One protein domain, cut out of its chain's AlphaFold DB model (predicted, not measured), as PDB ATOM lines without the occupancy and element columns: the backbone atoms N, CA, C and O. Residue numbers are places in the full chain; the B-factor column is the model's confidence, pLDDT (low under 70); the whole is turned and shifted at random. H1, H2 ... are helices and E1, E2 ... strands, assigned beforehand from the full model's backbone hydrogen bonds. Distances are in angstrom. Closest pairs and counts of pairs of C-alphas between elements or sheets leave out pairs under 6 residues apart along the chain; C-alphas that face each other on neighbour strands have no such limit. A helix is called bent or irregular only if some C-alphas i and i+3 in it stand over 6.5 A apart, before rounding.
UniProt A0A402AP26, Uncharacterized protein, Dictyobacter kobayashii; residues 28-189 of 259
ATOM      1  N   ILE A  28      50.208 -31.360  -0.791       90.69
ATOM      2  CA  ILE A  28      50.644 -29.980  -0.555       90.69
ATOM      3  C   ILE A  28      50.363 -29.616   0.901       90.69
ATOM      4  O   ILE A  28      51.269 -29.120   1.566       90.69
ATOM      5  N   ASP A  29      49.167 -29.926   1.401       91.69
ATOM      6  CA  ASP A  29      48.780 -29.667   2.788       91.69
ATOM      7  C   ASP A  29      49.738 -30.361   3.763       91.69
ATOM      8  O   ASP A  29      50.295 -29.699   4.636       91.69
ATOM      9  N   ASP A  30      50.024 -31.651   3.570       92.19
ATOM     10  CA  ASP A  30      50.965 -32.400   4.411       92.19
ATOM     11  C   ASP A  30      52.366 -31.776   4.419       92.19
ATOM     12  O   ASP A  30      53.012 -31.682   5.462       92.19
ATOM     13  N   ILE A  31      52.845 -31.324   3.257       94.00
ATOM     14  CA  ILE A  31      54.164 -30.697   3.118       94.00
ATOM     15  C   ILE A  31      54.203 -29.344   3.829       94.00
ATOM     16  O   ILE A  31      55.164 -29.054   4.543       94.00
ATOM     17  N   VAL A  32      53.172 -28.521   3.641       94.44
ATOM     18  CA  VAL A  32      53.069 -27.201   4.273       94.44
ATOM     19  C   VAL A  32      52.958 -27.350   5.791       94.44
ATOM     20  O   VAL A  32      53.656 -26.653   6.524       94.44
ATOM     21  N   VAL A  33      52.153 -28.299   6.271       93.81
ATOM     22  CA  VAL A  33      52.014 -28.606   7.701       93.81
ATOM     23  C   VAL A  33      53.324 -29.123   8.285       93.81
ATOM     24  O   VAL A  33      53.734 -28.664   9.347       93.81
ATOM     25  N   ALA A  34      54.012 -30.042   7.605       94.00
ATOM     26  CA  ALA A  34      55.293 -30.558   8.083       94.00
ATOM     27  C   ALA A  34      56.330 -29.435   8.240       94.00
ATOM     28  O   ALA A  34      57.018 -29.374   9.256       94.00
ATOM     29  N   ARG A  35      56.396 -28.508   7.273       95.00
ATOM     30  CA  ARG A  35      57.268 -27.327   7.365       95.00
ATOM     31  C   ARG A  35      56.857 -26.375   8.473       95.00
ATOM     32  O   ARG A  35      57.717 -25.883   9.194       95.00
ATOM     33  N   LEU A  36      55.559 -26.149   8.649       92.56
ATOM     34  CA  LEU A  36      55.058 -25.339   9.753       92.56
ATOM     35  C   LEU A  36      55.513 -25.910  11.103       92.56
ATOM     36  O   LEU A  36      56.010 -25.173  11.951       92.56
ATOM     37  N   LEU A  37      55.356 -27.220  11.299       91.31
ATOM     38  CA  LEU A  37      55.783 -27.884  12.528       91.31
ATOM     39  C   LEU A  37      57.298 -27.790  12.709       91.31
ATOM     40  O   LEU A  37      57.753 -27.526  13.817       91.31
ATOM     41  N   GLU A  38      58.086 -27.941  11.646       91.56
ATOM     42  CA  GLU A  38      59.540 -27.756  11.695       91.56
ATOM     43  C   GLU A  38      59.925 -26.348  12.177       91.56
ATOM     44  O   GLU A  38      60.764 -26.215  13.067       91.56
ATOM     45  N   HIS A  39      59.262 -25.302  11.676       90.06
ATOM     46  CA  HIS A  39      59.472 -23.928  12.146       90.06
ATOM     47  C   HIS A  39      59.113 -23.745  13.614       90.06
ATOM     48  O   HIS A  39      59.855 -23.104  14.357       90.06
ATOM     49  N   ILE A  40      58.007 -24.340  14.061       86.44
ATOM     50  CA  ILE A  40      57.603 -24.302  15.473       86.44
ATOM     51  C   ILE A  40      58.665 -24.974  16.357       86.44
ATOM     52  O   ILE A  40      58.997 -24.446  17.416       86.44
ATOM     53  N   HIS A  41      59.263 -26.079  15.907       85.56
ATOM     54  CA  HIS A  41      60.366 -26.728  16.621       85.56
ATOM     55  C   HIS A  41      61.639 -25.886  16.643       85.56
ATOM     56  O   HIS A  41      62.328 -25.842  17.661       85.56
ATOM     57  N   GLN A  42      61.962 -25.210  15.538       84.19
ATOM     58  CA  GLN A  42      63.120 -24.317  15.464       84.19
ATOM     59  C   GLN A  42      62.961 -23.091  16.372       84.19
ATOM     60  O   GLN A  42      63.951 -22.603  16.914       84.19
ATOM     61  N   ILE A  43      61.724 -22.647  16.614       75.19
ATOM     62  CA  ILE A  43      61.400 -21.632  17.627       75.19
ATOM     63  C   ILE A  43      61.620 -22.147  19.064       75.19
ATOM     64  O   ILE A  43      61.565 -21.355  19.994       75.19
ATOM     65  N   GLY A  44      61.952 -23.426  19.277       61.81
ATOM     66  CA  GLY A  44      62.161 -24.054  20.589       61.81
ATOM     67  C   GLY A  44      63.071 -23.312  21.587       61.81
ATOM     68  O   GLY A  44      62.946 -23.562  22.785       61.81
ATOM     69  N   ASP A  45      63.888 -22.338  21.163       65.06
ATOM     70  CA  ASP A  45      64.334 -21.238  22.041       65.06
ATOM     71  C   ASP A  45      63.203 -20.199  22.238       65.06
ATOM     72  O   ASP A  45      63.306 -19.016  21.886       65.06
ATOM     73  N   MET A  46      62.075 -20.682  22.779       63.53
ATOM     74  CA  MET A  46      60.837 -19.914  22.955       63.53
ATOM     75  C   MET A  46      61.065 -18.679  23.826       63.53
ATOM     76  O   MET A  46      60.317 -17.720  23.723       63.53
ATOM     77  N   GLU A  47      62.111 -18.654  24.652       70.69
ATOM     78  CA  GLU A  47      62.394 -17.540  25.553       70.69
ATOM     79  C   GLU A  47      62.787 -16.262  24.796       70.69
ATOM     80  O   GLU A  47      62.322 -15.167  25.125       70.69
ATOM     81  N   GLN A  48      63.600 -16.373  23.739       71.88
ATOM     82  CA  GLN A  48      63.949 -15.213  22.910       71.88
ATOM     83  C   GLN A  48      62.752 -14.716  22.099       71.88
ATOM     84  O   GLN A  48      62.566 -13.505  21.944       71.88
ATOM     85  N   TYR A  49      61.941 -15.654  21.610       66.81
ATOM     86  CA  TYR A  49      60.708 -15.366  20.888       66.81
ATOM     87  C   TYR A  49      59.683 -14.665  21.790       66.81
ATOM     88  O   TYR A  49      59.212 -13.574  21.463       66.81
ATOM     89  N   ASP A  50      59.423 -15.230  22.970       70.12
ATOM     90  CA  ASP A  50      58.535 -14.680  23.993       70.12
ATOM     91  C   ASP A  50      59.010 -13.283  24.415       70.12
ATOM     92  O   ASP A  50      58.194 -12.372  24.568       70.12
ATOM     93  N   ARG A  51      60.330 -13.057  24.516       79.56
ATOM     94  CA  ARG A  51      60.903 -11.736  24.819       79.56
ATOM     95  C   ARG A  51      60.659 -10.717  23.705       79.56
ATOM     96  O   ARG A  51      60.083  -9.666  23.982       79.56
ATOM     97  N   LYS A  52      61.036 -11.013  22.453       77.69
ATOM     98  CA  LYS A  52      60.827 -10.109  21.300       77.69
ATOM     99  C   LYS A  52      59.342  -9.785  21.116       77.69
ATOM    100  O   LYS A  52      58.965  -8.641  20.868       77.69
ATOM    101  N   ARG A  53      58.472 -10.775  21.310       71.62
ATOM    102  CA  ARG A  53      57.021 -10.598  21.212       71.62
ATOM    103  C   ARG A  53      56.446  -9.819  22.389       71.62
ATOM    104  O   ARG A  53      55.577  -8.974  22.190       71.62
ATOM    105  N   SER A  54      56.937 -10.053  23.603       77.94
ATOM    106  CA  SER A  54      56.600  -9.240  24.773       77.94
ATOM    107  C   SER A  54      56.994  -7.779  24.552       77.94
ATOM    108  O   SER A  54      56.221  -6.886  24.891       77.94
ATOM    109  N   GLU A  55      58.145  -7.514  23.932       84.62
ATOM    110  CA  GLU A  55      58.572  -6.165  23.548       84.62
ATOM    111  C   GLU A  55      57.641  -5.542  22.498       84.62
ATOM    112  O   GLU A  55      57.215  -4.397  22.656       84.62
ATOM    113  N   GLU A  56      57.255  -6.282  21.456       80.19
ATOM    114  CA  GLU A  56      56.292  -5.798  20.460       80.19
ATOM    115  C   GLU A  56      54.909  -5.533  21.061       80.19
ATOM    116  O   GLU A  56      54.288  -4.507  20.768       80.19
ATOM    117  N   ASN A  57      54.435  -6.421  21.933       77.81
ATOM    118  CA  ASN A  57      53.184  -6.256  22.663       77.81
ATOM    119  C   ASN A  57      53.261  -5.060  23.614       77.81
ATOM    120  O   ASN A  57      52.313  -4.279  23.679       77.81
ATOM    121  N   ALA A  58      54.389  -4.857  24.297       85.06
ATOM    122  CA  ALA A  58      54.629  -3.681  25.122       85.06
ATOM    123  C   ALA A  58      54.651  -2.399  24.278       85.06
ATOM    124  O   ALA A  58      54.075  -1.389  24.682       85.06
ATOM    125  N   ARG A  59      55.231  -2.438  23.070       88.06
ATOM    126  CA  ARG A  59      55.216  -1.317  22.121       88.06
ATOM    127  C   ARG A  59      53.796  -0.990  21.669       88.06
ATOM    128  O   ARG A  59      53.401   0.172  21.716       88.06
ATOM    129  N   LYS A  60      53.016  -1.999  21.271       83.56
ATOM    130  CA  LYS A  60      51.606  -1.843  20.879       83.56
ATOM    131  C   LYS A  60      50.741  -1.352  22.040       83.56
ATOM    132  O   LYS A  60      49.931  -0.450  21.858       83.56
ATOM    133  N   ALA A  61      50.946  -1.879  23.246       85.75
ATOM    134  CA  ALA A  61      50.285  -1.398  24.456       85.75
ATOM    135  C   ALA A  61      50.658   0.064  24.758       85.75
ATOM    136  O   ALA A  61      49.796   0.861  25.121       85.75
ATOM    137  N   GLY A  62      51.921   0.441  24.542       90.31
ATOM    138  CA  GLY A  62      52.383   1.825  24.616       90.31
ATOM    139  C   GLY A  62      51.700   2.734  23.591       90.31
ATOM    140  O   GLY A  62      51.261   3.825  23.946       90.31
ATOM    141  N   GLN A  63      51.542   2.274  22.345       89.44
ATOM    142  CA  GLN A  63      50.800   2.994  21.303       89.44
ATOM    143  C   GLN A  63      49.325   3.177  21.677       89.44
ATOM    144  O   GLN A  63      48.822   4.294  21.597       89.44
ATOM    145  N   LEU A  64      48.654   2.121  22.151       88.75
ATOM    146  CA  LEU A  64      47.270   2.198  22.631       88.75
ATOM    147  C   LEU A  64      47.131   3.216  23.766       88.75
ATOM    148  O   LEU A  64      46.255   4.074  23.709       88.75
ATOM    149  N   LYS A  65      48.047   3.189  24.740       93.00
ATOM    150  CA  LYS A  65      48.071   4.156  25.844       93.00
ATOM    151  C   LYS A  65      48.320   5.588  25.358       93.00
ATOM    152  O   LYS A  65      47.728   6.527  25.878       93.00
ATOM    153  N   SER A  66      49.174   5.775  24.352       94.44
ATOM    154  CA  SER A  66      49.408   7.089  23.737       94.44
ATOM    155  C   SER A  66      48.163   7.619  23.022       94.44
ATOM    156  O   SER A  66      47.862   8.808  23.125       94.44
ATOM    157  N   ILE A  67      47.431   6.750  22.319       92.50
ATOM    158  CA  ILE A  67      46.165   7.101  21.663       92.50
ATOM    159  C   ILE A  67      45.111   7.468  22.715       92.50
ATOM    160  O   ILE A  67      44.470   8.506  22.584       92.50
ATOM    161  N   GLU A  68      44.981   6.686  23.791       93.06
ATOM    162  CA  GLU A  68      44.068   6.985  24.906       93.06
ATOM    163  C   GLU A  68      44.368   8.341  25.552       93.06
ATOM    164  O   GLU A  68      43.458   9.142  25.766       93.06
ATOM    165  N   ASN A  69      45.646   8.642  25.798       96.06
ATOM    166  CA  ASN A  69      46.055   9.943  26.324       96.06
ATOM    167  C   ASN A  69      45.709  11.091  25.361       96.06
ATOM    168  O   ASN A  69      45.302  12.156  25.816       96.06
ATOM    169  N   SER A  70      45.855  10.878  24.049       94.94
ATOM    170  CA  SER A  70      45.528  11.887  23.030       94.94
ATOM    171  C   SER A  70      44.021  12.154  22.980       94.94
ATOM    172  O   SER A  70      43.603  13.306  22.959       94.94
ATOM    173  N   ILE A  71      43.198  11.101  23.058       94.81
ATOM    174  CA  ILE A  71      41.735  11.225  23.165       94.81
ATOM    175  C   ILE A  71      41.361  12.032  24.416       94.81
ATOM    176  O   ILE A  71      40.566  12.963  24.327       94.81
ATOM    177  N   HIS A  72      41.977  11.734  25.564       96.19
ATOM    178  CA  HIS A  72      41.724  12.472  26.802       96.19
ATOM    179  C   HIS A  72      42.136  13.951  26.706       96.19
ATOM    180  O   HIS A  72      41.458  14.819  27.251       96.19
ATOM    181  N   GLN A  73      43.252  14.266  26.043       96.06
ATOM    182  CA  GLN A  73      43.671  15.656  25.825       96.06
ATOM    183  C   GLN A  73      42.667  16.416  24.956       96.06
ATOM    184  O   GLN A  73      42.270  17.518  25.329       96.06
ATOM    185  N   ILE A  74      42.196  15.798  23.869       94.31
ATOM    186  CA  ILE A  74      41.158  16.377  23.007       94.31
ATOM    187  C   ILE A  74      39.868  16.628  23.803       94.31
ATOM    188  O   ILE A  74      39.288  17.707  23.696       94.31
ATOM    189  N   ASP A  75      39.447  15.684  24.652       94.00
ATOM    190  CA  ASP A  75      38.257  15.849  25.498       94.00
ATOM    191  C   ASP A  75      38.391  17.060  26.450       94.00
ATOM    192  O   ASP A  75      37.435  17.813  26.655       94.00
ATOM    193  N   GLU A  76      39.574  17.291  27.026       96.62
ATOM    194  CA  GLU A  76      39.840  18.458  27.881       96.62
ATOM    195  C   GLU A  76      39.897  19.774  27.086       96.62
ATOM    196  O   GLU A  76      39.382  20.801  27.539       96.62
ATOM    197  N   GLU A  77      40.472  19.769  25.882       95.25
ATOM    198  CA  GLU A  77      40.471  20.929  24.985       95.25
ATOM    199  C   GLU A  77      39.054  21.314  24.555       95.25
ATOM    200  O   GLU A  77      38.680  22.484  24.658       95.25
ATOM    201  N   GLN A  78      38.229  20.336  24.178       92.06
ATOM    202  CA  GLN A  78      36.821  20.545  23.840       92.06
ATOM    203  C   GLN A  78      36.035  21.151  25.011       92.06
ATOM    204  O   GLN A  78      35.297  22.123  24.816       92.06
ATOM    205  N   LYS A  79      36.232  20.664  26.247       94.25
ATOM    206  CA  LYS A  79      35.623  21.264  27.454       94.25
ATOM    207  C   LYS A  79      36.055  22.719  27.650       94.25
ATOM    208  O   LYS A  79      35.228  23.581  27.957       94.25
ATOM    209  N   ASN A  80      37.342  23.007  27.459       93.62
ATOM    210  CA  ASN A  80      37.885  24.356  27.599       93.62
ATOM    211  C   ASN A  80      37.353  25.314  26.520       93.62
ATOM    212  O   ASN A  80      37.020  26.461  26.834       93.62
ATOM    213  N   LEU A  81      37.238  24.859  25.269       91.12
ATOM    214  CA  LEU A  81      36.646  25.627  24.171       91.12
ATOM    215  C   LEU A  81      35.162  25.899  24.425       91.12
ATOM    216  O   LEU A  81      34.740  27.052  24.332       91.12
ATOM    217  N   ALA A  82      34.395  24.898  24.866       90.88
ATOM    218  CA  ALA A  82      32.990  25.064  25.240       90.88
ATOM    219  C   ALA A  82      32.801  26.116  26.350       90.88
ATOM    220  O   ALA A  82      31.934  26.989  26.255       90.88
ATOM    221  N   ALA A  83      33.668  26.113  27.367       92.56
ATOM    222  CA  ALA A  83      33.647  27.123  28.426       92.56
ATOM    223  C   ALA A  83      33.992  28.541  27.925       92.56
ATOM    224  O   ALA A  83      33.505  29.528  28.486       92.56
ATOM    225  N   ARG A  84      34.833  28.668  26.887       90.56
ATOM    226  CA  ARG A  84      35.172  29.955  26.248       90.56
ATOM    227  C   ARG A  84      34.056  30.462  25.336       90.56
ATOM    228  O   ARG A  84      33.793  31.666  25.346       90.56
ATOM    229  N   MET A  85      33.377  29.569  24.615       85.56
ATOM    230  CA  MET A  85      32.209  29.911  23.794       85.56
ATOM    231  C   MET A  85      31.114  30.564  24.643       85.56
ATOM    232  O   MET A  85      30.637  31.640  24.295       85.56
ATOM    233  N   GLY A  86      30.815  30.011  25.825       86.44
ATOM    234  CA  GLY A  86      29.815  30.580  26.741       86.44
ATOM    235  C   GLY A  86      30.154  31.967  27.317       86.44
ATOM    236  O   GLY A  86      29.276  32.626  27.866       86.44
ATOM    237  N   LYS A  87      31.409  32.426  27.205       91.50
ATOM    238  CA  LYS A  87      31.875  33.732  27.721       91.50
ATOM    239  C   LYS A  87      32.093  34.782  26.631       91.50
ATOM    240  O   LYS A  87      32.310  35.949  26.954       91.50
ATOM    241  N   THR A  88      32.080  34.387  25.362       88.38
ATOM    242  CA  THR A  88      32.442  35.264  24.244       88.38
ATOM    243  C   THR A  88      31.185  35.780  23.547       88.38
ATOM    244  O   THR A  88      30.419  34.995  22.999       88.38
ATOM    245  N   SER A  89      30.985  37.103  23.521       85.62
ATOM    246  CA  SER A  89      29.840  37.740  22.836       85.62
ATOM    247  C   SER A  89      30.082  38.072  21.359       85.62
ATOM    248  O   SER A  89      29.178  38.562  20.692       85.62
ATOM    249  N   SER A  90      31.294  37.864  20.837       93.56
ATOM    250  CA  SER A  90      31.596  38.141  19.430       93.56
ATOM    251  C   SER A  90      31.209  36.956  18.548       93.56
ATOM    252  O   SER A  90      31.806  35.888  18.654       93.56
ATOM    253  N   GLU A  91      30.269  37.180  17.634       90.44
ATOM    254  CA  GLU A  91      29.775  36.187  16.669       90.44
ATOM    255  C   GLU A  91      30.898  35.605  15.794       90.44
ATOM    256  O   GLU A  91      31.006  34.395  15.624       90.44
ATOM    257  N   LYS A  92      31.836  36.445  15.336       91.06
ATOM    258  CA  LYS A  92      32.996  35.991  14.552       91.06
ATOM    259  C   LYS A  92      33.892  35.014  15.327       91.06
ATOM    260  O   LYS A  92      34.437  34.087  14.737       91.06
ATOM    261  N   LEU A  93      34.065  35.227  16.633       88.69
ATOM    262  CA  LEU A  93      34.855  34.325  17.475       88.69
ATOM    263  C   LEU A  93      34.107  33.026  17.783       88.69
ATOM    264  O   LEU A  93      34.757  31.998  17.927       88.69
ATOM    265  N   GLN A  94      32.774  33.057  17.859       89.50
ATOM    266  CA  GLN A  94      31.972  31.845  18.028       89.50
ATOM    267  C   GLN A  94      32.127  30.912  16.823       89.50
ATOM    268  O   GLN A  94      32.457  29.751  17.026       89.50
ATOM    269  N   ILE A  95      32.038  31.442  15.597       92.38
ATOM    270  CA  ILE A  95      32.240  30.657  14.365       92.38
ATOM    271  C   ILE A  95      33.630  29.999  14.349       92.38
ATOM    272  O   ILE A  95      33.747  28.804  14.112       92.38
ATOM    273  N   MET A  96      34.690  30.749  14.680       91.06
ATOM    274  CA  MET A  96      36.050  30.188  14.734       91.06
ATOM    275  C   MET A  96      36.210  29.096  15.805       91.06
ATOM    276  O   MET A  96      36.974  28.153  15.610       91.06
ATOM    277  N   LEU A  97      35.541  29.234  16.954       89.69
ATOM    278  CA  LEU A  97      35.579  28.231  18.023       89.69
ATOM    279  C   LEU A  97      34.795  26.971  17.643       89.69
ATOM    280  O   LEU A  97      35.225  25.874  17.991       89.69
ATOM    281  N   GLU A  98      33.687  27.125  16.921       91.88
ATOM    282  CA  GLU A  98      32.871  26.020  16.416       91.88
ATOM    283  C   GLU A  98      33.628  25.219  15.346       91.88
ATOM    284  O   GLU A  98      33.739  24.002  15.467       91.88
ATOM    285  N   GLU A  99      34.300  25.892  14.403       93.44
ATOM    286  CA  GLU A  99      35.200  25.242  13.433       93.44
ATOM    287  C   GLU A  99      36.323  24.449  14.127       93.44
ATOM    288  O   GLU A  99      36.627  23.314  13.752       93.44
ATOM    289  N   GLN A 100      36.946  25.015  15.168       91.75
ATOM    290  CA  GLN A 100      37.970  24.306  15.944       91.75
ATOM    291  C   GLN A 100      37.406  23.090  16.684       91.75
ATOM    292  O   GLN A 100      38.078  22.061  16.782       91.75
ATOM    293  N   PHE A 101      36.180  23.194  17.194       91.19
ATOM    294  CA  PHE A 101      35.508  22.096  17.875       91.19
ATOM    295  C   PHE A 101      35.224  20.930  16.920       91.19
ATOM    296  O   PHE A 101      35.533  19.784  17.254       91.19
ATOM    297  N   GLU A 102      34.714  21.219  15.719       94.25
ATOM    298  CA  GLU A 102      34.450  20.211  14.685       94.25
ATOM    299  C   GLU A 102      35.727  19.478  14.249       94.25
ATOM    300  O   GLU A 102      35.726  18.251  14.111       94.25
ATOM    301  N   LEU A 103      36.838  20.207  14.079       94.81
ATOM    302  CA  LEU A 103      38.133  19.610  13.735       94.81
ATOM    303  C   LEU A 103      38.613  18.625  14.810       94.81
ATOM    304  O   LEU A 103      39.006  17.500  14.486       94.81
ATOM    305  N   LEU A 104      38.534  19.021  16.083       91.25
ATOM    306  CA  LEU A 104      38.900  18.165  17.212       91.25
ATOM    307  C   LEU A 104      37.994  16.933  17.319       91.25
ATOM    308  O   LEU A 104      38.467  15.833  17.611       91.25
ATOM    309  N   GLU A 105      36.697  17.074  17.038       93.06
ATOM    310  CA  GLU A 105      35.760  15.950  17.075       93.06
ATOM    311  C   GLU A 105      36.023  14.937  15.950       93.06
ATOM    312  O   GLU A 105      36.002  13.720  16.177       93.06
ATOM    313  N   ALA A 106      36.346  15.423  14.748       94.81
ATOM    314  CA  ALA A 106      36.753  14.577  13.633       94.81
ATOM    315  C   ALA A 106      38.040  13.793  13.952       94.81
ATOM    316  O   ALA A 106      38.121  12.589  13.676       94.81
ATOM    317  N   GLU A 107      39.026  14.444  14.574       93.62
ATOM    318  CA  GLU A 107      40.273  13.805  15.000       93.62
ATOM    319  C   GLU A 107      40.041  12.757  16.095       93.62
ATOM    320  O   GLU A 107      40.501  11.617  15.972       93.62
ATOM    321  N   ARG A 108      39.243  13.087  17.117       92.56
ATOM    322  CA  ARG A 108      38.840  12.153  18.178       92.56
ATOM    323  C   ARG A 108      38.189  10.900  17.606       92.56
ATOM    324  O   ARG A 108      38.576   9.786  17.961       92.56
ATOM    325  N   LYS A 109      37.241  11.058  16.679       94.56
ATOM    326  CA  LYS A 109      36.557   9.929  16.031       94.56
ATOM    327  C   LYS A 109      37.531   9.047  15.247       94.56
ATOM    328  O   LYS A 109      37.440   7.821  15.306       94.56
ATOM    329  N   LYS A 110      38.495   9.654  14.548       95.06
ATOM    330  CA  LYS A 110      39.552   8.922  13.837       95.06
ATOM    331  C   LYS A 110      40.428   8.112  14.800       95.06
ATOM    332  O   LYS A 110      40.711   6.943  14.527       95.06
ATOM    333  N   LEU A 111      40.825   8.701  15.929       92.06
ATOM    334  CA  LEU A 111      41.621   8.029  16.959       92.06
ATOM    335  C   LEU A 111      40.848   6.896  17.646       92.06
ATOM    336  O   LEU A 111      41.417   5.824  17.834       92.06
ATOM    337  N   MET A 112      39.556   7.081  17.945       90.19
ATOM    338  CA  MET A 112      38.706   6.026  18.519       90.19
ATOM    339  C   MET A 112      38.568   4.827  17.577       90.19
ATOM    340  O   MET A 112      38.794   3.698  18.001       90.19
ATOM    341  N   ASN A 113      38.301   5.059  16.289       92.62
ATOM    342  CA  ASN A 113      38.234   3.974  15.305       92.62
ATOM    343  C   ASN A 113      39.566   3.210  15.208       92.62
ATOM    344  O   ASN A 113      39.583   1.984  15.131       92.62
ATOM    345  N   THR A 114      40.688   3.937  15.240       90.31
ATOM    346  CA  THR A 114      42.030   3.335  15.203       90.31
ATOM    347  C   THR A 114      42.306   2.517  16.469       90.31
ATOM    348  O   THR A 114      42.865   1.424  16.393       90.31
ATOM    349  N   HIS A 115      41.893   3.015  17.640       90.25
ATOM    350  CA  HIS A 115      42.016   2.309  18.918       90.25
ATOM    351  C   HIS A 115      41.206   1.013  18.928       90.25
ATOM    352  O   HIS A 115      41.741  -0.034  19.292       90.25
ATOM    353  N   GLU A 116      39.953   1.057  18.475       87.06
ATOM    354  CA  GLU A 116      39.081  -0.116  18.412       87.06
ATOM    355  C   GLU A 116      39.624  -1.188  17.463       87.06
ATOM    356  O   GLU A 116      39.662  -2.361  17.839       87.06
ATOM    357  N   GLN A 117      40.122  -0.794  16.286       85.81
ATOM    358  CA  GLN A 117      40.778  -1.706  15.342       85.81
ATOM    359  C   GLN A 117      41.998  -2.387  15.979       85.81
ATOM    360  O   GLN A 117      42.055  -3.614  16.066       85.81
ATOM    361  N   LEU A 118      42.923  -1.601  16.541       81.75
ATOM    362  CA  LEU A 118      44.136  -2.126  17.180       81.75
ATOM    363  C   LEU A 118      43.838  -3.001  18.407       81.75
ATOM    364  O   LEU A 118      44.573  -3.946  18.706       81.75
ATOM    365  N   LYS A 119      42.776  -2.700  19.159       81.62
ATOM    366  CA  LYS A 119      42.377  -3.465  20.346       81.62
ATOM    367  C   LYS A 119      41.706  -4.791  19.980       81.62
ATOM    368  O   LYS A 119      41.970  -5.808  20.638       81.62
ATOM    369  N   ALA A 120      40.866  -4.790  18.946       77.38
ATOM    370  CA  ALA A 120      40.226  -5.994  18.423       77.38
ATOM    371  C   ALA A 120      41.264  -6.979  17.863       77.38
ATOM    372  O   ALA A 120      41.208  -8.169  18.167       77.38
ATOM    373  N   GLU A 121      42.263  -6.473  17.138       71.12
ATOM    374  CA  GLU A 121      43.342  -7.281  16.562       71.12
ATOM    375  C   GLU A 121      44.252  -7.927  17.622       71.12
ATOM    376  O   GLU A 121      44.720  -9.051  17.439       71.12
ATOM    377  N   ASN A 122      44.499  -7.259  18.757       68.50
ATOM    378  CA  ASN A 122      45.507  -7.711  19.726       68.50
ATOM    379  C   ASN A 122      44.988  -8.643  20.842       68.50
ATOM    380  O   ASN A 122      45.759  -9.447  21.362       68.50
ATOM    381  N   SER A 123      43.731  -8.534  21.288       56.84
ATOM    382  CA  SER A 123      43.359  -9.054  22.622       56.84
ATOM    383  C   SER A 123      42.924 -10.525  22.688       56.84
ATOM    384  O   SER A 123      43.312 -11.229  23.620       56.84
ATOM    385  N   VAL A 124      42.123 -11.007  21.737       59.12
ATOM    386  CA  VAL A 124      41.483 -12.337  21.838       59.12
ATOM    387  C   VAL A 124      42.240 -13.408  21.056       59.12
ATOM    388  O   VAL A 124      42.294 -14.564  21.469       59.12
ATOM    389  N   VAL A 125      42.857 -13.026  19.942       59.84
ATOM    390  CA  VAL A 125      43.474 -13.975  19.011       59.84
ATOM    391  C   VAL A 125      44.839 -14.449  19.515       59.84
ATOM    392  O   VAL A 125      45.162 -15.624  19.395       59.84
ATOM    393  N   LEU A 126      45.626 -13.564  20.136       59.00
ATOM    394  CA  LEU A 126      47.040 -13.841  20.417       59.00
ATOM    395  C   LEU A 126      47.259 -14.818  21.580       59.00
ATOM    396  O   LEU A 126      48.036 -15.755  21.434       59.00
ATOM    397  N   LYS A 127      46.549 -14.649  22.704       60.53
ATOM    398  CA  LYS A 127      46.758 -15.491  23.899       60.53
ATOM    399  C   LYS A 127      46.306 -16.936  23.692       60.53
ATOM    400  O   LYS A 127      47.005 -17.863  24.072       60.53
ATOM    401  N   LYS A 128      45.152 -17.122  23.050       69.81
ATOM    402  CA  LYS A 128      44.600 -18.456  22.788       69.81
ATOM    403  C   LYS A 128      45.444 -19.225  21.771       69.81
ATOM    404  O   LYS A 128      45.605 -20.433  21.879       69.81
ATOM    405  N   LEU A 129      46.006 -18.516  20.799       70.44
ATOM    406  CA  LEU A 129      46.828 -19.126  19.771       70.44
ATOM    407  C   LEU A 129      48.177 -19.620  20.307       70.44
ATOM    408  O   LEU A 129      48.644 -20.661  19.877       70.44
ATOM    409  N   GLU A 130      48.810 -18.902  21.232       67.88
ATOM    410  CA  GLU A 130      50.100 -19.319  21.803       67.88
ATOM    411  C   GLU A 130      50.011 -20.647  22.556       67.88
ATOM    412  O   GLU A 130      50.880 -21.504  22.406       67.88
ATOM    413  N   GLU A 131      48.942 -20.830  23.332       76.38
ATOM    414  CA  GLU A 131      48.644 -22.101  23.993       76.38
ATOM    415  C   GLU A 131      48.385 -23.202  22.950       76.38
ATOM    416  O   GLU A 131      48.941 -24.293  23.043       76.38
ATOM    417  N   GLU A 132      47.628 -22.885  21.892       81.06
ATOM    418  CA  GLU A 132      47.348 -23.822  20.796       81.06
ATOM    419  C   GLU A 132      48.590 -24.195  19.973       81.06
ATOM    420  O   GLU A 132      48.666 -25.321  19.491       81.06
ATOM    421  N   LEU A 133      49.568 -23.296  19.823       82.00
ATOM    422  CA  LEU A 133      50.809 -23.565  19.091       82.00
ATOM    423  C   LEU A 133      51.716 -24.555  19.829       82.00
ATOM    424  O   LEU A 133      52.360 -25.373  19.176       82.00
ATOM    425  N   ARG A 134      51.741 -24.526  21.170       81.12
ATOM    426  CA  ARG A 134      52.523 -25.486  21.978       81.12
ATOM    427  C   ARG A 134      51.983 -26.906  21.855       81.12
ATOM    428  O   ARG A 134      52.753 -27.855  21.759       81.12
ATOM    429  N   ASP A 135      50.664 -27.028  21.810       85.88
ATOM    430  CA  ASP A 135      49.973 -28.313  21.728       85.88
ATOM    431  C   ASP A 135      49.678 -28.743  20.280       85.88
ATOM    432  O   ASP A 135      49.057 -29.791  20.051       85.88
ATOM    433  N   LEU A 136      50.102 -27.935  19.299       88.19
ATOM    434  CA  LEU A 136      49.716 -28.073  17.898       88.19
ATOM    435  C   LEU A 136      50.132 -29.426  17.340       88.19
ATOM    436  O   LEU A 136      49.305 -30.115  16.756       88.19
ATOM    437  N   GLU A 137      51.387 -29.824  17.540       86.69
ATOM    438  CA  GLU A 137      51.921 -31.059  16.966       86.69
ATOM    439  C   GLU A 137      51.159 -32.295  17.461       86.69
ATOM    440  O   GLU A 137      50.773 -33.160  16.674       86.69
ATOM    441  N   GLN A 138      50.871 -32.351  18.762       89.62
ATOM    442  CA  GLN A 138      50.204 -33.497  19.380       89.62
ATOM    443  C   GLN A 138      48.719 -33.572  19.006       89.62
ATOM    444  O   GLN A 138      48.155 -34.663  18.887       89.62
ATOM    445  N   ASN A 139      48.074 -32.417  18.819       92.44
ATOM    446  CA  ASN A 139      46.637 -32.333  18.581       92.44
ATOM    447  C   ASN A 139      46.251 -32.082  17.118       92.44
ATOM    448  O   ASN A 139      45.063 -32.168  16.803       92.44
ATOM    449  N   TRP A 140      47.208 -31.849  16.211       91.62
ATOM    450  CA  TRP A 140      46.937 -31.536  14.804       91.62
ATOM    451  C   TRP A 140      45.976 -32.523  14.125       91.62
ATOM    452  O   TRP A 140      44.978 -32.072  13.552       91.62
ATOM    453  N   PRO A 141      46.164 -33.856  14.246       91.62
ATOM    454  CA  PRO A 141      45.268 -34.822  13.608       91.62
ATOM    455  C   PRO A 141      43.850 -34.817  14.191       91.62
ATOM    456  O   PRO A 141      42.917 -35.304  13.556       91.62
ATOM    457  N   ARG A 142      43.677 -34.294  15.412       94.19
ATOM    458  CA  ARG A 142      42.392 -34.247  16.123       94.19
ATOM    459  C   ARG A 142      41.619 -32.962  15.857       94.19
ATOM    460  O   ARG A 142      40.443 -32.890  16.215       94.19
ATOM    461  N   TYR A 143      42.242 -31.944  15.263       91.00
ATOM    462  CA  TYR A 143      41.557 -30.681  15.045       91.00
ATOM    463  C   TYR A 143      40.511 -30.766  13.926       91.00
ATOM    464  O   TYR A 143      40.782 -31.312  12.848       91.00
ATOM    465  N   PRO A 144      39.325 -30.160  14.140       92.62
ATOM    466  CA  PRO A 144      38.347 -30.008  13.077       92.62
ATOM    467  C   PRO A 144      38.942 -29.167  11.942       92.62
ATOM    468  O   PRO A 144      39.834 -28.337  12.150       92.62
ATOM    469  N   PHE A 145      38.472 -29.420  10.725       89.75
ATOM    470  CA  PHE A 145      39.031 -28.849   9.500       89.75
ATOM    471  C   PHE A 145      39.029 -27.314   9.511       89.75
ATOM    472  O   PHE A 145      40.033 -26.685   9.185       89.75
ATOM    473  N   GLU A 146      37.947 -26.707   9.990       88.06
ATOM    474  CA  GLU A 146      37.773 -25.257  10.085       88.06
ATOM    475  C   GLU A 146      38.831 -24.620  10.994       88.06
ATOM    476  O   GLU A 146      39.358 -23.539  10.714       88.06
ATOM    477  N   ARG A 147      39.190 -25.315  12.079       86.62
ATOM    478  CA  ARG A 147      40.224 -24.849  13.006       86.62
ATOM    479  C   ARG A 147      41.613 -24.981  12.395       86.62
ATOM    480  O   ARG A 147      42.399 -24.050  12.525       86.62
ATOM    481  N   ARG A 148      41.892 -26.072  11.671       91.12
ATOM    482  CA  ARG A 148      43.151 -26.236  10.921       91.12
ATOM    483  C   ARG A 148      43.341 -25.114   9.899       91.12
ATOM    484  O   ARG A 148      44.406 -24.509   9.875       91.12
ATOM    485  N   ILE A 149      42.294 -24.765   9.146       87.50
ATOM    486  CA  ILE A 149      42.315 -23.621   8.217       87.50
ATOM    487  C   ILE A 149      42.595 -22.313   8.956       87.50
ATOM    488  O   ILE A 149      43.418 -21.523   8.509       87.50
ATOM    489  N   THR A 150      41.924 -22.073  10.083       85.50
ATOM    490  CA  THR A 150      42.102 -20.829  10.849       85.50
ATOM    491  C   THR A 150      43.543 -20.679  11.343       85.50
ATOM    492  O   THR A 150      44.118 -19.600  11.236       85.50
ATOM    493  N   LEU A 151      44.145 -21.769  11.831       88.06
ATOM    494  CA  LEU A 151      45.539 -21.800  12.280       88.06
ATOM    495  C   LEU A 151      46.517 -21.590  11.115       88.06
ATOM    496  O   LEU A 151      47.437 -20.786  11.226       88.06
ATOM    497  N   ILE A 152      46.279 -22.250   9.979       89.62
ATOM    498  CA  ILE A 152      47.069 -22.071   8.753       89.62
ATOM    499  C   ILE A 152      47.005 -20.620   8.272       89.62
ATOM    500  O   ILE A 152      48.046 -20.009   8.065       89.62
ATOM    501  N   ASN A 153      45.807 -20.041   8.174       86.12
ATOM    502  CA  ASN A 153      45.611 -18.652   7.748       86.12
ATOM    503  C   ASN A 153      46.235 -17.642   8.715       86.12
ATOM    504  O   ASN A 153      46.545 -16.522   8.319       86.12
ATOM    505  N   PHE A 154      46.403 -18.014   9.985       84.62
ATOM    506  CA  PHE A 154      47.105 -17.174  10.943       84.62
ATOM    507  C   PHE A 154      48.625 -17.209  10.733       84.62
ATOM    508  O   PHE A 154      49.303 -16.212  10.958       84.62
ATOM    509  N   LEU A 155      49.187 -18.347  10.335       88.81
ATOM    510  CA  LEU A 155      50.641 -18.544  10.285       88.81
ATOM    511  C   LEU A 155      51.222 -18.285   8.893       88.81
ATOM    512  O   LEU A 155      52.395 -17.932   8.759       88.81
ATOM    513  N   ILE A 156      50.403 -18.432   7.854       92.62
ATOM    514  CA  ILE A 156      50.805 -18.354   6.454       92.62
ATOM    515  C   ILE A 156      50.111 -17.167   5.798       92.62
ATOM    516  O   ILE A 156      48.892 -17.031   5.843       92.62
ATOM    517  N   LYS A 157      50.904 -16.312   5.151       91.12
ATOM    518  CA  LYS A 157      50.415 -15.139   4.425       91.12
ATOM    519  C   LYS A 157      49.912 -15.511   3.033       91.12
ATOM    520  O   LYS A 157      48.855 -15.040   2.621       91.12
ATOM    521  N   LYS A 158      50.664 -16.334   2.297       94.50
ATOM    522  CA  LYS A 158      50.240 -16.894   1.004       94.50
ATOM    523  C   LYS A 158      50.977 -18.196   0.692       94.50
ATOM    524  O   LYS A 158      52.120 -18.380   1.099       94.50
ATOM    525  N   VAL A 159      50.331 -19.056  -0.092       95.38
ATOM    526  CA  VAL A 159      50.951 -20.235  -0.709       95.38
ATOM    527  C   VAL A 159      50.770 -20.127  -2.216       95.38
ATOM    528  O   VAL A 159      49.644 -20.006  -2.697       95.38
ATOM    529  N   VAL A 160      51.871 -20.156  -2.962       94.94
ATOM    530  CA  VAL A 160      51.870 -20.145  -4.428       94.94
ATOM    531  C   VAL A 160      52.355 -21.501  -4.917       94.94
ATOM    532  O   VAL A 160      53.391 -21.998  -4.482       94.94
ATOM    533  N   VAL A 161      51.592 -22.126  -5.809       93.19
ATOM    534  CA  VAL A 161      51.911 -23.446  -6.360       93.19
ATOM    535  C   VAL A 161      52.133 -23.299  -7.856       93.19
ATOM    536  O   VAL A 161      51.188 -23.106  -8.616       93.19
ATOM    537  N   ASP A 162      53.386 -23.444  -8.271       91.62
ATOM    538  CA  ASP A 162      53.820 -23.288  -9.652       91.62
ATOM    539  C   ASP A 162      54.315 -24.607 -10.242       91.62
ATOM    540  O   ASP A 162      54.940 -25.441  -9.582       91.62
ATOM    541  N   VAL A 163      54.115 -24.784 -11.544       87.44
ATOM    542  CA  VAL A 163      54.704 -25.896 -12.294       87.44
ATOM    543  C   VAL A 163      56.083 -25.466 -12.782       87.44
ATOM    544  O   VAL A 163      56.201 -24.801 -13.806       87.44
ATOM    545  N   ALA A 164      57.136 -25.846 -12.059       89.25
ATOM    546  CA  ALA A 164      58.506 -25.516 -12.446       89.25
ATOM    547  C   ALA A 164      58.979 -26.331 -13.664       89.25
ATOM    548  O   ALA A 164      59.755 -25.838 -14.479       89.25
ATOM    549  N   SER A 165      58.527 -27.585 -13.795       86.75
ATOM    550  CA  SER A 165      58.777 -28.439 -14.967       86.75
ATOM    551  C   SER A 165      57.752 -29.592 -15.043       86.75
ATOM    552  O   SER A 165      56.965 -29.752 -14.106       86.75
ATOM    553  N   PRO A 166      57.738 -30.441 -16.098       80.44
ATOM    554  CA  PRO A 166      56.732 -31.503 -16.266       80.44
ATOM    555  C   PRO A 166      56.548 -32.445 -15.067       80.44
ATOM    556  O   PRO A 166      55.460 -32.985 -14.873       80.44
ATOM    557  N   HIS A 167      57.590 -32.628 -14.253       81.81
ATOM    558  CA  HIS A 167      57.567 -33.502 -13.077       81.81
ATOM    559  C   HIS A 167      57.878 -32.778 -11.771       81.81
ATOM    560  O   HIS A 167      57.933 -33.423 -10.731       81.81
ATOM    561  N   TRP A 168      58.082 -31.464 -11.797       88.25
ATOM    562  CA  TRP A 168      58.434 -30.702 -10.606       88.25
ATOM    563  C   TRP A 168      57.418 -29.593 -10.377       88.25
ATOM    564  O   TRP A 168      57.256 -28.699 -11.210       88.25
ATOM    565  N   THR A 169      56.769 -29.648  -9.222       90.88
ATOM    566  CA  THR A 169      55.933 -28.571  -8.700       90.88
ATOM    567  C   THR A 169      56.752 -27.796  -7.679       90.88
ATOM    568  O   THR A 169      57.355 -28.394  -6.789       90.88
ATOM    569  N   ARG A 170      56.794 -26.474  -7.811       94.94
ATOM    570  CA  ARG A 170      57.383 -25.566  -6.834       94.94
ATOM    571  C   ARG A 170      56.259 -25.014  -5.967       94.94
ATOM    572  O   ARG A 170      55.314 -24.439  -6.490       94.94
ATOM    573  N   ILE A 171      56.374 -25.195  -4.665       95.81
ATOM    574  CA  ILE A 171      55.497 -24.601  -3.663       95.81
ATOM    575  C   ILE A 171      56.300 -23.484  -3.011       95.81
ATOM    576  O   ILE A 171      57.374 -23.729  -2.469       95.81
ATOM    577  N   GLU A 172      55.806 -22.263  -3.109       97.06
ATOM    578  CA  GLU A 172      56.328 -21.101  -2.408       97.06
ATOM    579  C   GLU A 172      55.403 -20.807  -1.228       97.06
ATOM    580  O   GLU A 172      54.203 -20.601  -1.414       97.06
ATOM    581  N   VAL A 173      55.953 -20.808  -0.018       96.56
ATOM    582  CA  VAL A 173      55.226 -20.462   1.203       96.56
ATOM    583  C   VAL A 173      55.777 -19.138   1.705       96.56
ATOM    584  O   VAL A 173      56.957 -19.030   2.034       96.56
ATOM    585  N   GLU A 174      54.932 -18.111   1.737       95.31
ATOM    586  CA  GLU A 174      55.242 -16.856   2.415       95.31
ATOM    587  C   GLU A 174      54.608 -16.908   3.802       95.31
ATOM    588  O   GLU A 174      53.379 -16.914   3.946       95.31
ATOM    589  N   TRP A 175      55.450 -16.962   4.824       94.00
ATOM    590  CA  TRP A 175      55.006 -17.017   6.205       94.00
ATOM    591  C   TRP A 175      54.561 -15.634   6.684       94.00
ATOM    592  O   TRP A 175      55.105 -14.609   6.272       94.00
ATOM    593  N   LEU A 176      53.563 -15.583   7.572       87.62
ATOM    594  CA  LEU A 176      53.167 -14.318   8.199       87.62
ATOM    595  C   LEU A 176      54.272 -13.802   9.136       87.62
ATOM    596  O   LEU A 176      54.438 -12.596   9.316       87.62
ATOM    597  N   HIS A 177      55.051 -14.722   9.711       82.75
ATOM    598  CA  HIS A 177      56.166 -14.391  10.581       82.75
ATOM    599  C   HIS A 177      57.382 -13.904   9.780       82.75
ATOM    600  O   HIS A 177      57.963 -14.640   8.981       82.75
ATOM    601  N   SER A 178      57.807 -12.664  10.036       79.50
ATOM    602  CA  SER A 178      58.885 -12.018   9.272       79.50
ATOM    603  C   SER A 178      60.244 -12.723   9.362       79.50
ATOM    604  O   SER A 178      61.002 -12.673   8.397       79.50
ATOM    605  N   ASP A 179      60.533 -13.418  10.469       81.75
ATOM    606  CA  ASP A 179      61.811 -14.126  10.630       81.75
ATOM    607  C   ASP A 179      61.851 -15.455   9.851       81.75
ATOM    608  O   ASP A 179      62.935 -15.937   9.537       81.75
ATOM    609  N   TRP A 180      60.690 -16.038   9.513       88.44
ATOM    610  CA  TRP A 180      60.611 -17.247   8.677       88.44
ATOM    611  C   TRP A 180      60.703 -16.910   7.187       88.44
ATOM    612  O   TRP A 180      61.202 -17.700   6.389       88.44
ATOM    613  N   GLY A 181      60.264 -15.707   6.808       91.88
ATOM    614  CA  GLY A 181      60.411 -15.191   5.454       91.88
ATOM    615  C   GLY A 181      59.638 -16.002   4.411       91.88
ATOM    616  O   GLY A 181      58.461 -16.321   4.588       91.88
ATOM    617  N   CYS A 182      60.295 -16.278   3.286       95.75
ATOM    618  CA  CYS A 182      59.723 -17.004   2.158       95.75
ATOM    619  C   CYS A 182      60.520 -18.281   1.896       95.75
ATOM    620  O   CYS A 182      61.751 -18.252   1.841       95.75
ATOM    621  N   GLU A 183      59.812 -19.390   1.709       95.94
ATOM    622  CA  GLU A 183      60.408 -20.699   1.482       95.94
ATOM    623  C   GLU A 183      59.954 -21.321   0.171       95.94
ATOM    624  O   GLU A 183      58.799 -21.198  -0.234       95.94
ATOM    625  N   TYR A 184      60.870 -22.058  -0.457       95.94
ATOM    626  CA  TYR A 184      60.628 -22.772  -1.704       95.94
ATOM    627  C   TYR A 184      60.794 -24.271  -1.495       95.94
ATOM    628  O   TYR A 184      61.840 -24.750  -1.056       95.94
ATOM    629  N   ILE A 185      59.771 -25.027  -1.869       95.75
ATOM    630  CA  ILE A 185      59.736 -26.478  -1.755       95.75
ATOM    631  C   ILE A 185      59.511 -27.055  -3.145       95.75
ATOM    632  O   ILE A 185      58.574 -26.684  -3.847       95.75
ATOM    633  N   TYR A 186      60.367 -27.987  -3.550       93.94
ATOM    634  CA  TYR A 186      60.252 -28.660  -4.837       93.94
ATOM    635  C   TYR A 186      59.730 -30.072  -4.627       93.94
ATOM    636  O   TYR A 186      60.389 -30.917  -4.024       93.94
ATOM    637  N   VAL A 187      58.534 -30.330  -5.143       91.44
ATOM    638  CA  VAL A 187      57.863 -31.620  -5.039       91.44
ATOM    639  C   VAL A 187      57.925 -32.316  -6.381       91.44
ATOM    640  O   VAL A 187      57.426 -31.811  -7.389       91.44
ATOM    641  N   PHE A 188      58.511 -33.510  -6.389       86.88
ATOM    642  CA  PHE A 188      58.496 -34.355  -7.569       86.88
ATOM    643  C   PHE A 188      57.125 -35.033  -7.720       86.88
ATOM    644  O   PHE A 188      56.688 -35.843  -6.893       86.88
ATOM    645  N   GLY A 189      56.425 -34.680  -8.793       78.81
ATOM    646  CA  GLY A 189      55.183 -35.296  -9.225       78.81
ATOM    647  C   GLY A 189      55.471 -36.522 -10.083       78.81
ATOM    648  O   GLY A 189      55.621 -36.413 -11.298       78.81
TER     649      GLY A 189
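This is residues 28 to 189 of the 259 residues of an uncharacterized protein of Dictyobacter kobayashii (UniProt A0A402AP26). A long helical hairpin, H2 and H3, reaches out from a small head, and the turn between these two helices makes the far tip. The head holds a sheet of three strands and the short helices H1, H5 and H6, with H4 leading into it from H3. The 162 printed residues hold, in order, H1 to H6 and then E1 to E3, an antiparallel sheet in the order E1 E2 E3; the class is mostly helix. The whole is an extended rod, with a radius of gyration of the C-alphas of 25.2 A and spans of 84 by 37 by 29 A.

H1, residues 28 to 42, begins at C-alpha 28 (50.644, -29.980, -0.555) and is 21.1 A long. H2, residues 46 to 85, is 57.5 A long, and H3, residues 91 to 123, is 47.6 A long, starting at C-alpha 91 (29.775, 36.187, 16.669). H4 is residues 125 to 134, H5 residues 136 to 142 and H6 residues 145 to 155. H5 is irregular, with C-alphas 138 and 141 7.7 A apart. E1, residues 156 to 165, is 25.0 A long; E2 is residues 168 to 175, and E3, residues 182 to 188, ends at C-alpha 188 (58.496, -34.355, -7.569).

H1 only grazes the sheet, with its residues 28 to 36. H2 and H3 touch, closest at the C-alphas of Ile 71 and Arg 108, 5.8 A, at a shallow tilt of 20 degrees, opposite ways. Both are apart from the three strands. H1 and H5 are close but not clearly touching, the closest C-alphas being Leu 37 and Glu 137, 6.7 A. The strands form a meander, each the antiparallel neighbour of the one before: N 160 and O 172 are 2.8 A apart, N 171 and O 185 2.8 A. Every O i to N i+4 pair is within hydrogen-bond range in H1, H2, H3 and H6, against 5 of 6 in H4 and 1 of 3 in H5, which has 2 of 4 O i to N i+3 pairs within range.

The C-alphas farthest apart, Ser 89 and His 167, are 84.5 A apart. The printed part has no cut and no long link. Its mean pLDDT is 87.1, with residues 44 to 46, 49, 122 to 128 and 130 under 70.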